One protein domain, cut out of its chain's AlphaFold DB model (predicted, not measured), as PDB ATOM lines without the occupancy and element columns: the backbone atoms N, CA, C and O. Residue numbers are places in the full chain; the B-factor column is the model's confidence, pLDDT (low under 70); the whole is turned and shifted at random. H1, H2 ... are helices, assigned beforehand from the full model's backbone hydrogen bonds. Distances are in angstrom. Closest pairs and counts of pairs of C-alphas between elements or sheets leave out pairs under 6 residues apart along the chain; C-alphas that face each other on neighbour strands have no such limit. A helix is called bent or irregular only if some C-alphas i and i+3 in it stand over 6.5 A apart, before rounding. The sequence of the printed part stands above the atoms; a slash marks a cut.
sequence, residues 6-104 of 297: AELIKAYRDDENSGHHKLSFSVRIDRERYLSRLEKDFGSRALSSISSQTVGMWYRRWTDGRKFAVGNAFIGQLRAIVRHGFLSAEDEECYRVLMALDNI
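Overview. This is residues 6 to 104 of the 297 residues of an uncharacterized protein of Bradyrhizobium sp. CIR48 (UniProt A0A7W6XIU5). One long helix, H4, runs through the middle of the domain; H3 and H5 fold back from its two ends and close a rough triangle with it, while the helical hairpin of H1 and H2 packs across one side of H4. H3 and H4 make a narrow V that meets at their link, and the start of H3 meets H5 on the open side of that V. The printed part has 99 residues with five named helices, in the order H1, H2, H3, H4, H5, and no named strand; the class is all helix. The whole is compact, with a radius of gyration of the C-alphas of 12.9 A, and rounded, spanning 35 by 32 by 22 A.

Along the chain. H1 is residues 6 to 14, 12.1 A from first to last C-alpha, and begins with C-alpha 6 at (194.436, 146.201, 157.495). H2 is residues 25 to 42, 25.1 A. H3 is residues 52 to 66, 20.8 A; it is irregular, with C-alphas 62 and 65 standing 8.7 A apart. H4, residues 68 to 89, is the longest helix, 31.3 A from C-alpha 68 at (184.846, 168.057, 159.970) to C-alpha 89. H5 is residues 92 to 102, 15.5 A, ending with C-alpha 102 at (196.828, 165.330, 149.181).

Arrangement. H1 and H2 form a hairpin at a shallow tilt of 18 degrees, opposite ways; their closest C-alphas are Ala 6 and Glu 39, 5.3 A apart. H4 is the hub and touches the four other helices. Its residues 81 to 85 touch H1, about perpendicular at 77 degrees, with the C-alphas of Tyr 12 and Ile 81 closest at 5.9 A. Its residues 73 to 77 touch residues 31 to 38 of H2 at 87 degrees, about perpendicular, with the C-alphas of Tyr 34 and Phe 74 closest at 6.5 A. H3, H4 and H5 form an up and down bundle, each helix running against the one before it. H3 and H4 are a hairpin at a shallow tilt of 31 degrees, touching through residues 59 to 63 and 68 to 75; the C-alphas of Trp 62 and Gly 71 are closest, at 4.7 A. H4 and H5 are a hairpin at 25 degrees, a shallow tilt, with the C-alphas of Phe 86 and Cys 94 closest at 5.2 A. Residues 52 to 55 of H3 touch H5, the same way at a steep tilt of 41 degrees; the C-alphas of Ser 52 and Ala 100 are closest, at 4.4 A. H2 and H3 are apart. In H1, H4 and H5 every O i to N i+4 pair is within hydrogen-bond range; in H2 it is 13 of 14 and in H3 9 of 11.

Size, cuts and confidence. The two C-alphas farthest apart, those of Gly 65 and Glu 90, are 37.3 A apart. The printed part has no cut. The links H3 to H4 and H4 to H5 are tight; H1 to H2 and H2 to H3 are short, and no link is long. The mean pLDDT of the printed part is 92.2, and no printed residue is under 70.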
ATOM      1  N   ALA A   6     194.169 146.939 156.261       96.81
ATOM      2  CA  ALA A   6     194.436 146.201 157.495       96.81
ATOM      3  C   ALA A   6     195.922 145.825 157.621       96.81
ATOM      4  O   ALA A   6     196.519 146.013 158.680       96.81
ATOM      5  N   GLU A   7     196.545 145.384 156.526       95.38
ATOM      6  CA  GLU A   7     197.977 145.066 156.497       95.38
ATOM      7  C   GLU A   7     198.853 146.299 156.753       95.38
ATOM      8  O   GLU A   7     199.810 146.210 157.520       95.38
ATOM      9  N   LEU A   8     198.508 147.466 156.189       94.88
ATOM     10  CA  LEU A   8     199.229 148.712 156.482       94.88
ATOM     11  C   LEU A   8     199.071 149.162 157.937       94.88
ATOM     12  O   LEU A   8     200.032 149.638 158.539       94.88
ATOM     13  N   ILE A   9     197.866 149.045 158.500       96.50
ATOM     14  CA  ILE A   9     197.616 149.388 159.904       96.50
ATOM     15  C   ILE A   9     198.445 148.482 160.812       96.50
ATOM     16  O   ILE A   9     199.089 148.983 161.733       96.50
ATOM     17  N   LYS A  10     198.462 147.174 160.534       95.50
ATOM     18  CA  LYS A  10     199.272 146.209 161.276       95.50
ATOM     19  C   LYS A  10     200.758 146.557 161.196       95.50
ATOM     20  O   LYS A  10     201.376 146.739 162.236       95.50
ATOM     21  N   ALA A  11     201.299 146.763 159.992       93.81
ATOM     22  CA  ALA A  11     202.698 147.158 159.813       93.81
ATOM     23  C   ALA A  11     203.044 148.442 160.592       93.81
ATOM     24  O   ALA A  11     204.055 148.495 161.285       93.81
ATOM     25  N   TYR A  12     202.161 149.446 160.559       94.19
ATOM     26  CA  TYR A  12     202.346 150.695 161.300       94.19
ATOM     27  C   TYR A  12     202.324 150.520 162.826       94.19
ATOM     28  O   TYR A  12     203.044 151.230 163.530       94.19
ATOM     29  N   ARG A  13     201.485 149.621 163.351       94.00
ATOM     30  CA  ARG A  13     201.418 149.320 164.790       94.00
ATOM     31  C   ARG A  13     202.625 148.507 165.254       94.00
ATOM     32  O   ARG A  13     203.139 148.785 166.331       94.00
ATOM     33  N   ASP A  14     203.061 147.542 164.451       93.25
ATOM     34  CA  ASP A  14     204.095 146.580 164.838       93.25
ATOM     35  C   ASP A  14     205.516 147.162 164.704       93.25
ATOM     36  O   ASP A  14     206.403 146.782 165.463       93.25
ATOM     37  N   ASP A  15     205.746 148.117 163.794       91.06
ATOM     38  CA  ASP A  15     207.055 148.768 163.659       91.06
ATOM     39  C   ASP A  15     207.338 149.736 164.818       91.06
ATOM     40  O   ASP A  15     206.772 150.829 164.875       91.06
ATOM     41  N   GLU A  16     208.286 149.381 165.690       89.69
ATOM     42  CA  GLU A  16     208.772 150.201 166.809       89.69
ATOM     43  C   GLU A  16     209.295 151.584 166.379       89.69
ATOM     44  O   GLU A  16     209.213 152.558 167.136       89.69
ATOM     45  N   ASN A  17     209.792 151.716 165.144       86.94
ATOM     46  CA  ASN A  17     210.298 152.981 164.611       86.94
ATOM     47  C   ASN A  17     209.197 153.892 164.063       86.94
ATOM     48  O   ASN A  17     209.457 155.074 163.759       86.94
ATOM     49  N   SER A  18     207.970 153.388 163.959       89.12
ATOM     50  CA  SER A  18     206.857 154.122 163.393       89.12
ATOM     51  C   SER A  18     206.500 155.349 164.235       89.12
ATOM     52  O   SER A  18     206.868 155.534 165.400       89.12
ATOM     53  N   GLY A  19     205.722 156.247 163.630       85.81
ATOM     54  CA  GLY A  19     205.173 157.388 164.352       85.81
ATOM     55  C   GLY A  19     204.187 157.005 165.464       85.81
ATOM     56  O   GLY A  19     203.778 157.913 166.179       85.81
ATOM     57  N   HIS A  20     203.777 155.736 165.588       88.44
ATOM     58  CA  HIS A  20     202.811 155.265 166.584       88.44
ATOM     59  C   HIS A  20     203.425 155.209 167.990       88.44
ATOM     60  O   HIS A  20     202.872 155.781 168.931       88.44
ATOM     61  N   HIS A  21     204.610 154.604 168.120       87.31
ATOM     62  CA  HIS A  21     205.301 154.406 169.405       87.31
ATOM     63  C   HIS A  21     205.950 155.673 169.960       87.31
ATOM     64  O   HIS A  21     206.222 155.779 171.149       87.31
ATOM     65  N   LYS A  22     206.133 156.689 169.110       87.69
ATOM     66  CA  LYS A  22     206.661 158.011 169.492       87.69
ATOM     67  C   LYS A  22     205.617 158.919 170.159       87.69
ATOM     68  O   LYS A  22     205.939 160.040 170.552       87.69
ATOM     69  N   LEU A  23     204.357 158.489 170.238       88.06
ATOM     70  CA  LEU A  23     203.256 159.271 170.807       88.06
ATOM     71  C   LEU A  23     203.147 159.055 172.312       88.06
ATOM     72  O   LEU A  23     203.431 157.973 172.816       88.06
ATOM     73  N   SER A  24     202.632 160.061 173.022       86.00
ATOM     74  CA  SER A  24     202.206 159.848 174.404       86.00
ATOM     75  C   SER A  24     201.058 158.840 174.466       86.00
ATOM     76  O   SER A  24     200.231 158.778 173.550       86.00
ATOM     77  N   PHE A  25     200.967 158.104 175.574       88.81
ATOM     78  CA  PHE A  25     199.952 157.075 175.801       88.81
ATOM     79  C   PHE A  25     198.530 157.538 175.445       88.81
ATOM     80  O   PHE A  25     197.861 156.924 174.617       88.81
ATOM     81  N   SER A  26     198.091 158.679 175.989       85.38
ATOM     82  CA  SER A  26     196.754 159.234 175.736       85.38
ATOM     83  C   SER A  26     196.499 159.505 174.245       85.38
ATOM     84  O   SER A  26     195.435 159.178 173.720       85.38
ATOM     85  N   VAL A  27     197.495 160.046 173.530       88.06
ATOM     86  CA  VAL A  27     197.394 160.297 172.082       88.06
ATOM     87  C   VAL A  27     197.378 158.984 171.301       88.06
ATOM     88  O   VAL A  27     196.648 158.877 170.316       88.06
ATOM     89  N   ARG A  28     198.148 157.984 171.739       92.06
ATOM     90  CA  ARG A  28     198.188 156.655 171.127       92.06
ATOM     91  C   ARG A  28     196.833 155.957 171.237       92.06
ATOM     92  O   ARG A  28     196.309 155.543 170.212       92.06
ATOM     93  N   ILE A  29     196.211 155.943 172.419       90.94
ATOM     94  CA  ILE A  29     194.861 155.387 172.632       90.94
ATOM     95  C   ILE A  29     193.814 156.079 171.749       90.94
ATOM     96  O   ILE A  29     192.972 155.418 171.143       90.94
ATOM     97  N   ASP A  30     193.861 157.409 171.644       88.75
ATOM     98  CA  ASP A  30     192.918 158.135 170.793       88.75
ATOM     99  C   ASP A  30     193.115 157.818 169.306       88.75
ATOM    100  O   ASP A  30     192.130 157.607 168.597       88.75
ATOM    101  N   ARG A  31     194.362 157.737 168.825       91.56
ATOM    102  CA  ARG A  31     194.646 157.315 167.443       91.56
ATOM    103  C   ARG A  31     194.232 155.876 167.188       91.56
ATOM    104  O   ARG A  31     193.662 155.599 166.136       91.56
ATOM    105  N   GLU A  32     194.443 154.998 168.156       93.50
ATOM    106  CA  GLU A  32     194.108 153.583 168.057       93.50
ATOM    107  C   GLU A  32     192.608 153.367 167.823       93.50
ATOM    108  O   GLU A  32     192.214 152.562 166.984       93.50
ATOM    109  N   ARG A  33     191.748 154.189 168.434       94.12
ATOM    110  CA  ARG A  33     190.302 154.184 168.143       94.12
ATOM    111  C   ARG A  33     189.986 154.505 166.680       94.12
ATOM    112  O   ARG A  33     189.070 153.913 166.109       94.12
ATOM    113  N   TYR A  34     190.711 155.444 166.070       94.81
ATOM    114  CA  TYR A  34     190.536 155.772 164.653       94.81
ATOM    115  C   TYR A  34     191.078 154.664 163.750       94.81
ATOM    116  O   TYR A  34     190.400 154.307 162.791       94.81
ATOM    117  N   LEU A  35     192.252 154.105 164.066       96.00
ATOM    118  CA  LEU A  35     192.844 152.989 163.323       96.00
ATOM    119  C   LEU A  35     191.941 151.753 163.369       96.00
ATOM    120  O   LEU A  35     191.566 151.242 162.321       96.00
ATOM    121  N   SER A  36     191.477 151.359 164.555       96.50
ATOM    122  CA  SER A  36     190.524 150.258 164.743       96.50
ATOM    123  C   SER A  36     189.237 150.453 163.932       96.50
ATOM    124  O   SER A  36     188.688 149.509 163.368       96.50
ATOM    125  N   ARG A  37     188.737 151.692 163.831       96.31
ATOM    126  CA  ARG A  37     187.548 151.988 163.022       96.31
ATOM    127  C   ARG A  37     187.833 151.979 161.517       96.31
ATOM    128  O   ARG A  37     186.985 151.518 160.764       96.31
ATOM    129  N   LEU A  38     189.002 152.455 161.079       95.75
ATOM    130  CA  LEU A  38     189.439 152.333 159.682       95.75
ATOM    131  C   LEU A  38     189.576 150.867 159.270       95.75
ATOM    132  O   LEU A  38     189.095 150.487 158.209       95.75
ATOM    133  N   GLU A  39     190.187 150.056 160.127       96.56
ATOM    134  CA  GLU A  39     190.349 148.619 159.937       96.56
ATOM    135  C   GLU A  39     188.991 147.913 159.843       96.56
ATOM    136  O   GLU A  39     188.743 147.177 158.894       96.56
ATOM    137  N   LYS A  40     188.063 148.213 160.758       96.50
ATOM    138  CA  LYS A  40     186.709 147.647 160.725       96.50
ATOM    139  C   LYS A  40     185.933 148.021 159.457       96.50
ATOM    140  O   LYS A  40     185.279 147.166 158.867       96.50
ATOM    141  N   ASP A  41     185.958 149.295 159.068       94.56
ATOM    142  CA  ASP A  41     185.108 149.800 157.983       94.56
ATOM    143  C   ASP A  41     185.721 149.550 156.588       94.56
ATOM    144  O   ASP A  41     184.985 149.404 155.609       94.56
ATOM    145  N   PHE A  42     187.056 149.528 156.480       95.44
ATOM    146  CA  PHE A  42     187.780 149.529 155.201       95.44
ATOM    147  C   PHE A  42     188.979 148.573 155.147       95.44
ATOM    148  O   PHE A  42     189.670 148.546 154.131       95.44
ATOM    149  N   GLY A  43     189.237 147.777 156.187       94.69
ATOM    150  CA  GLY A  43     190.445 146.957 156.309       94.69
ATOM    151  C   GLY A  43     190.675 145.988 155.152       94.69
ATOM    152  O   GLY A  43     191.812 145.838 154.723       94.69
ATOM    153  N   SER A  44     189.610 145.407 154.587       95.75
ATOM    154  CA  SER A  44     189.682 144.469 153.454       95.75
ATOM    155  C   SER A  44     189.915 145.129 152.090       95.75
ATOM    156  O   SER A  44     190.054 144.436 151.082       95.75
ATOM    157  N   ARG A  45     189.936 146.466 152.009       95.25
ATOM    158  CA  ARG A  45     190.150 147.178 150.744       95.25
ATOM    159  C   ARG A  45     191.621 147.109 150.348       95.25
ATOM    160  O   ARG A  45     192.481 147.582 151.089       95.25
ATOM    161  N   ALA A  46     191.881 146.575 149.157       95.56
ATOM    162  CA  ALA A  46     193.192 146.631 148.517       95.56
ATOM    163  C   ALA A  46     193.556 148.077 148.153       95.56
ATOM    164  O   ALA A  46     192.689 148.829 147.686       95.56
ATOM    165  N   LEU A  47     194.822 148.458 148.319       94.44
ATOM    166  CA  LEU A  47     195.316 149.803 148.020       94.44
ATOM    167  C   LEU A  47     195.069 150.187 146.561       94.44
ATOM    168  O   LEU A  47     194.618 151.302 146.302       94.44
ATOM    169  N   SER A  48     195.232 149.238 145.635       94.25
ATOM    170  CA  SER A  48     194.958 149.421 144.202       94.25
ATOM    171  C   SER A  48     193.526 149.880 143.899       94.25
ATOM    172  O   SER A  48     193.288 150.575 142.916       94.25
ATOM    173  N   SER A  49     192.559 149.563 144.768       93.62
ATOM    174  CA  SER A  49     191.155 149.976 144.615       93.62
ATOM    175  C   SER A  49     190.848 151.384 145.149       93.62
ATOM    176  O   SER A  49     189.735 151.897 144.992       93.62
ATOM    177  N   ILE A  50     191.809 152.025 145.818       94.19
ATOM    178  CA  ILE A  50     191.622 153.332 146.451       94.19
ATOM    179  C   ILE A  50     192.008 154.427 145.461       94.19
ATOM    180  O   ILE A  50     193.178 154.588 145.133       94.19
ATOM    181  N   SER A  51     191.037 155.223 145.016       92.75
ATOM    182  CA  SER A  51     191.247 156.407 144.174       92.75
ATOM    183  C   SER A  51     190.901 157.698 144.925       92.75
ATOM    184  O   SER A  51     190.315 157.663 146.012       92.75
ATOM    185  N   SER A  52     191.187 158.860 144.330       91.81
ATOM    186  CA  SER A  52     190.763 160.165 144.867       91.81
ATOM    187  C   SER A  52     189.247 160.243 145.075       91.81
ATOM    188  O   SER A  52     188.779 160.832 146.051       91.81
ATOM    189  N   GLN A  53     188.462 159.592 144.208       92.62
ATOM    190  CA  GLN A  53     187.011 159.495 144.360       92.62
ATOM    191  C   GLN A  53     186.631 158.670 145.597       92.62
ATOM    192  O   GLN A  53     185.780 159.107 146.374       92.62
ATOM    193  N   THR A  54     187.294 157.529 145.815       94.06
ATOM    194  CA  THR A  54     187.099 156.679 147.001       94.06
ATOM    195  C   THR A  54     187.373 157.464 148.285       94.06
ATOM    196  O   THR A  54     186.522 157.516 149.175       94.06
ATOM    197  N   VAL A  55     188.518 158.153 148.357       94.06
ATOM    198  CA  VAL A  55     188.889 158.986 149.515       94.06
ATOM    199  C   VAL A  55     187.881 160.126 149.718       94.06
ATOM    200  O   VAL A  55     187.444 160.376 150.843       94.06
ATOM    201  N   GLY A  56     187.441 160.777 148.636       93.88
ATOM    202  CA  GLY A  56     186.409 161.816 148.673       93.88
ATOM    203  C   GLY A  56     185.072 161.321 149.232       93.88
ATOM    204  O   GLY A  56     184.444 162.004 150.045       93.88
ATOM    205  N   MET A  57     184.643 160.116 148.849       94.06
ATOM    206  CA  MET A  57     183.440 159.481 149.396       94.06
ATOM    207  C   MET A  57     183.578 159.184 150.890       94.06
ATOM    208  O   MET A  57     182.655 159.468 151.657       94.06
ATOM    209  N   TRP A  58     184.726 158.660 151.325       95.12
ATOM    210  CA  TRP A  58     184.978 158.391 152.743       95.12
ATOM    211  C   TRP A  58     184.983 159.671 153.570       95.12
ATOM    212  O   TRP A  58     184.325 159.731 154.608       95.12
ATOM    213  N   TYR A  59     185.637 160.725 153.083       94.75
ATOM    214  CA  TYR A  59     185.651 162.014 153.764       94.75
ATOM    215  C   TYR A  59     184.248 162.606 153.904       94.75
ATOM    216  O   TYR A  59     183.879 163.040 154.996       94.75
ATOM    217  N   ARG A  60     183.419 162.560 152.851       93.88
ATOM    218  CA  ARG A  60     182.008 162.974 152.946       93.88
ATOM    219  C   ARG A  60     181.254 162.172 154.006       93.88
ATOM    220  O   ARG A  60     180.586 162.763 154.847       93.88
ATOM    221  N   ARG A  61     181.436 160.847 154.045       94.75
ATOM    222  CA  ARG A  61     180.826 159.979 155.068       94.75
ATOM    223  C   ARG A  61     181.285 160.332 156.487       94.75
ATOM    224  O   ARG A  61     180.475 160.335 157.408       94.75
ATOM    225  N   TRP A  62     182.566 160.626 156.698       94.62
ATOM    226  CA  TRP A  62     183.081 160.973 158.028       94.62
ATOM    227  C   TRP A  62     182.705 162.382 158.485       94.62
ATOM    228  O   TRP A  62     182.650 162.637 159.688       94.62
ATOM    229  N   THR A  63     182.473 163.290 157.539       94.31
ATOM    230  CA  THR A  63     182.096 164.685 157.807       94.31
ATOM    231  C   THR A  63     180.593 164.918 157.842       94.31
ATOM    232  O   THR A  63     180.167 166.035 158.150       94.31
ATOM    233  N   ASP A  64     179.799 163.869 157.617       92.75
ATOM    234  CA  ASP A  64     178.349 163.908 157.741       92.75
ATOM    235  C   ASP A  64     177.908 164.485 159.100       92.75
ATOM    236  O   ASP A  64     178.533 164.261 160.146       92.75
ATOM    237  N   GLY A  65     176.868 165.319 159.075       89.69
ATOM    238  CA  GLY A  65     176.460 166.119 160.232       89.69
ATOM    239  C   GLY A  65     177.490 167.178 160.664       89.69
ATOM    240  O   GLY A  65     177.580 167.498 161.849       89.69
ATOM    241  N   ARG A  66     178.291 167.715 159.726       85.94
ATOM    242  CA  ARG A  66     179.332 168.749 159.950       85.94
ATOM    243  C   ARG A  66     180.479 168.310 160.873       85.94
ATOM    244  O   ARG A  66     181.130 169.136 161.519       85.94
ATOM    245  N   LYS A  67     180.790 167.013 160.911       90.25
ATOM    246  CA  LYS A  67     181.850 166.419 161.751       90.25
ATOM    247  C   LYS A  67     183.249 166.570 161.135       90.25
ATOM    248  O   LYS A  67     184.031 165.625 161.078       90.25
ATOM    249  N   PHE A  68     183.597 167.779 160.694       92.06
ATOM    250  CA  PHE A  68     184.846 168.057 159.970       92.06
ATOM    251  C   PHE A  68     186.110 167.672 160.752       92.06
ATOM    252  O   PHE A  68     187.049 167.132 160.176       92.06
ATOM    253  N   ALA A  69     186.121 167.867 162.075       88.88
ATOM    254  CA  ALA A  69     187.247 167.460 162.920       88.88
ATOM    255  C   ALA A  69     187.488 165.939 162.895       88.88
ATOM    256  O   ALA A  69     188.634 165.502 162.834       88.88
ATOM    257  N   VAL A  70     186.413 165.144 162.891       91.94
ATOM    258  CA  VAL A  70     186.480 163.678 162.813       91.94
ATOM    259  C   VAL A  70     186.970 163.245 161.434       91.94
ATOM    260  O   VAL A  70     187.891 162.439 161.345       91.94
ATOM    261  N   GLY A  71     186.418 163.820 160.359       93.56
ATOM    262  CA  GLY A  71     186.884 163.542 158.998       93.56
ATOM    263  C   GLY A  71     188.367 163.862 158.801       93.56
ATOM    264  O   GLY A  71     189.105 163.047 158.255       93.56
ATOM    265  N   ASN A  72     188.834 165.004 159.313       92.44
ATOM    266  CA  ASN A  72     190.246 165.384 159.233       92.44
ATOM    267  C   ASN A  72     191.140 164.447 160.057       92.44
ATOM    268  O   ASN A  72     192.253 164.145 159.632       92.44
ATOM    269  N   ALA A  73     190.664 163.956 161.208       92.38
ATOM    270  CA  ALA A  73     191.391 162.968 162.000       92.38
ATOM    271  C   ALA A  73     191.569 161.648 161.232       92.38
ATOM    272  O   ALA A  73     192.683 161.124 161.196       92.38
ATOM    273  N   PHE A  74     190.522 161.159 160.560       95.38
ATOM    274  CA  PHE A  74     190.606 159.964 159.714       95.38
ATOM    275  C   PHE A  74     191.551 160.141 158.527       95.38
ATOM    276  O   PHE A  74     192.404 159.286 158.308       95.38
ATOM    277  N   ILE A  75     191.463 161.262 157.804       94.62
ATOM    278  CA  ILE A  75     192.401 161.578 156.716       94.62
ATOM    279  C   ILE A  75     193.841 161.651 157.241       94.62
ATOM    280  O   ILE A  75     194.760 161.148 156.601       94.62
ATOM    281  N   GLY A  76     194.047 162.228 158.427       93.50
ATOM    282  CA  GLY A  76     195.348 162.253 159.091       93.50
ATOM    283  C   GLY A  76     195.887 160.856 159.414       93.50
ATOM    284  O   GLY A  76     197.059 160.596 159.155       93.50
ATOM    285  N   GLN A  77     195.047 159.954 159.939       95.12
ATOM    286  CA  GLN A  77     195.450 158.569 160.219       95.12
ATOM    287  C   GLN A  77     195.741 157.789 158.939       95.12
ATOM    288  O   GLN A  77     196.776 157.136 158.856       95.12
ATOM    289  N   LEU A  78     194.877 157.906 157.926       95.44
ATOM    290  CA  LEU A  78     195.066 157.249 156.637       95.44
ATOM    291  C   LEU A  78     196.372 157.715 155.974       95.44
ATOM    292  O   LEU A  78     197.175 156.896 155.541       95.44
ATOM    293  N   ARG A  79     196.657 159.022 156.000       94.75
ATOM    294  CA  ARG A  79     197.943 159.555 155.532       94.75
ATOM    295  C   ARG A  79     199.122 159.008 156.339       94.75
ATOM    296  O   ARG A  79     200.152 158.707 155.750       94.75
ATOM    297  N   ALA A  80     198.996 158.870 157.659       93.56
ATOM    298  CA  ALA A  80     200.073 158.349 158.499       93.56
ATOM    299  C   ALA A  80     200.423 156.888 158.167       93.56
ATOM    300  O   ALA A  80     201.604 156.591 157.988       93.56
ATOM    301  N   ILE A  81     199.423 156.008 158.031       94.81
ATOM    302  CA  ILE A  81     199.654 154.586 157.722       94.81
ATOM    303  C   ILE A  81     200.170 154.385 156.294       94.81
ATOM    304  O   ILE A  81     201.106 153.619 156.091       94.81
ATOM    305  N   VAL A  82     199.640 155.125 155.314       94.69
ATOM    306  CA  VAL A  82     200.087 155.022 153.915       94.69
ATOM    307  C   VAL A  82     201.494 155.598 153.758       94.69
ATOM    308  O   VAL A  82     202.339 154.990 153.107       94.69
ATOM    309  N   ARG A  83     201.802 156.723 154.418       93.25
ATOM    310  CA  ARG A  83     203.162 157.283 154.428       93.25
ATOM    311  C   ARG A  83     204.162 156.324 155.055       93.25
ATOM    312  O   ARG A  83     205.274 156.211 154.557       93.25
ATOM    313  N   HIS A  84     203.786 155.656 156.140       92.25
ATOM    314  CA  HIS A  84     204.638 154.637 156.732       92.25
ATOM    315  C   HIS A  84     204.844 153.447 155.782       92.25
ATOM    316  O   HIS A  84     205.983 153.033 155.602       92.25
ATOM    317  N   GLY A  85     203.790 152.953 155.123       91.00
ATOM    318  CA  GLY A  85     203.897 151.888 154.118       91.00
ATOM    319  C   GLY A  85     204.835 152.247 152.961       91.00
ATOM    320  O   GLY A  85     205.703 151.455 152.611       91.00
ATOM    321  N   PHE A  86     204.731 153.476 152.448       91.81
ATOM    322  CA  PHE A  86     205.642 153.997 151.428       91.81
ATOM    323  C   PHE A  86     207.096 154.047 151.920       91.81
ATOM    324  O   PHE A  86     207.989 153.565 151.239       91.81
ATOM    325  N   LEU A  87     207.346 154.593 153.115       89.06
ATOM    326  CA  LEU A  87     208.712 154.759 153.629       89.06
ATOM    327  C   LEU A  87     209.372 153.453 154.091       89.06
ATOM    328  O   LEU A  87     210.594 153.384 154.126       89.06
ATOM    329  N   SER A  88     208.590 152.457 154.513       86.19
ATOM    330  CA  SER A  88     209.115 151.194 155.054       86.19
ATOM    331  C   SER A  88     209.286 150.106 154.000       86.19
ATOM    332  O   SER A  88     210.163 149.261 154.146       86.19
ATOM    333  N   ALA A  89     208.442 150.098 152.967       80.62
ATOM    334  CA  ALA A  89     208.396 149.027 151.975       80.62
ATOM    335  C   ALA A  89     208.502 149.521 150.525       80.62
ATOM    336  O   ALA A  89     208.339 148.706 149.624       80.62
ATOM    337  N   GLU A  90     208.715 150.826 150.310       79.88
ATOM    338  CA  GLU A  90     208.818 151.460 148.982       79.88
ATOM    339  C   GLU A  90     207.646 151.106 148.046       79.88
ATOM    340  O   GLU A  90     207.784 150.996 146.833       79.88
ATOM    341  N   ASP A  91     206.455 150.927 148.624       85.00
ATOM    342  CA  ASP A  91     205.261 150.488 147.902       85.00
ATOM    343  C   ASP A  91     204.690 151.627 147.032       85.00
ATOM    344  O   ASP A  91     204.178 152.633 147.542       85.00
ATOM    345  N   GLU A  92     204.747 151.459 145.708       88.44
ATOM    346  CA  GLU A  92     204.237 152.423 144.724       88.44
ATOM    347  C   GLU A  92     202.732 152.697 144.878       88.44
ATOM    348  O   GLU A  92     202.272 153.826 144.670       88.44
ATOM    349  N   GLU A  93     201.944 151.710 145.320       92.56
ATOM    350  CA  GLU A  93     200.516 151.912 145.580       92.56
ATOM    351  C   GLU A  93     200.301 152.849 146.770       92.56
ATOM    352  O   GLU A  93     199.375 153.667 146.766       92.56
ATOM    353  N   CYS A  94     201.186 152.800 147.772       93.94
ATOM    354  CA  CYS A  94     201.149 153.759 148.870       93.94
ATOM    355  C   CYS A  94     201.424 155.181 148.365       93.94
ATOM    356  O   CYS A  94     200.711 156.111 148.746       93.94
ATOM    357  N   TYR A  95     202.391 155.360 147.464       92.06
ATOM    358  CA  TYR A  95     202.659 156.663 146.853       92.06
ATOM    359  C   TYR A  95     201.445 157.201 146.077       92.06
ATOM    360  O   TYR A  95     201.016 158.340 146.284       92.06
ATOM    361  N   ARG A  96     200.810 156.359 145.252       94.19
ATOM    362  CA  ARG A  96     199.602 156.726 144.499       94.19
ATOM    363  C   ARG A  96     198.452 157.147 145.420       94.19
ATOM    364  O   ARG A  96     197.776 158.146 145.164       94.19
ATOM    365  N   VAL A  97     198.234 156.416 146.516       94.75
ATOM    366  CA  VAL A  97     197.195 156.744 147.503       94.75
ATOM    367  C   VAL A  97     197.530 158.021 148.283       94.75
ATOM    368  O   VAL A  97     196.621 158.809 148.552       94.75
ATOM    369  N   LEU A  98     198.802 158.294 148.603       93.69
ATOM    370  CA  LEU A  98     199.210 159.583 149.185       93.69
ATOM    371  C   LEU A  98     198.843 160.748 148.270       93.69
ATOM    372  O   LEU A  98     198.275 161.733 148.736       93.69
ATOM    373  N   MET A  99     199.069 160.602 146.966       92.75
ATOM    374  CA  MET A  99     198.704 161.644 146.010       92.75
ATOM    375  C   MET A  99     197.195 161.859 145.916       92.75
ATOM    376  O   MET A  99     196.731 162.996 145.839       92.75
ATOM    377  N   ALA A 100     196.403 160.791 146.013       92.69
ATOM    378  CA  ALA A 100     194.954 160.911 146.140       92.69
ATOM    379  C   ALA A 100     194.532 161.645 147.433       92.69
ATOM    380  O   ALA A 100     193.590 162.440 147.414       92.69
ATOM    381  N   LEU A 101     195.230 161.405 148.550       92.69
ATOM    382  CA  LEU A 101     194.961 162.035 149.848       92.69
ATOM    383  C   LEU A 101     195.344 163.514 149.899       92.69
ATOM    384  O   LEU A 101     194.704 164.269 150.626       92.69
ATOM    385  N   ASP A 102     196.379 163.933 149.180       87.62
ATOM    386  CA  ASP A 102     196.828 165.330 149.181       87.62
ATOM    387  C   ASP A 102     195.963 166.227 148.292       87.62
ATOM    388  O   ASP A 102     195.813 167.413 148.576       87.62
ATOM    389  N   ASN A 103     195.288 165.646 147.300       86.00
ATOM    390  CA  ASN A 103     194.351 166.362 146.435       86.00
ATOM    391  C   ASN A 103     192.948 166.549 147.041       86.00
ATOM    392  O   ASN A 103     192.077 167.153 146.410       86.00
ATOM    393  N   ILE A 104     192.682 166.042 148.250       88.38
ATOM    394  CA  ILE A 104     191.366 166.209 148.874       88.38
ATOM    395  C   ILE A 104     191.226 167.572 149.560       88.38
ATOM    396  O   ILE A 104     192.003 167.943 150.440       88.38
TER     397      ILE A 104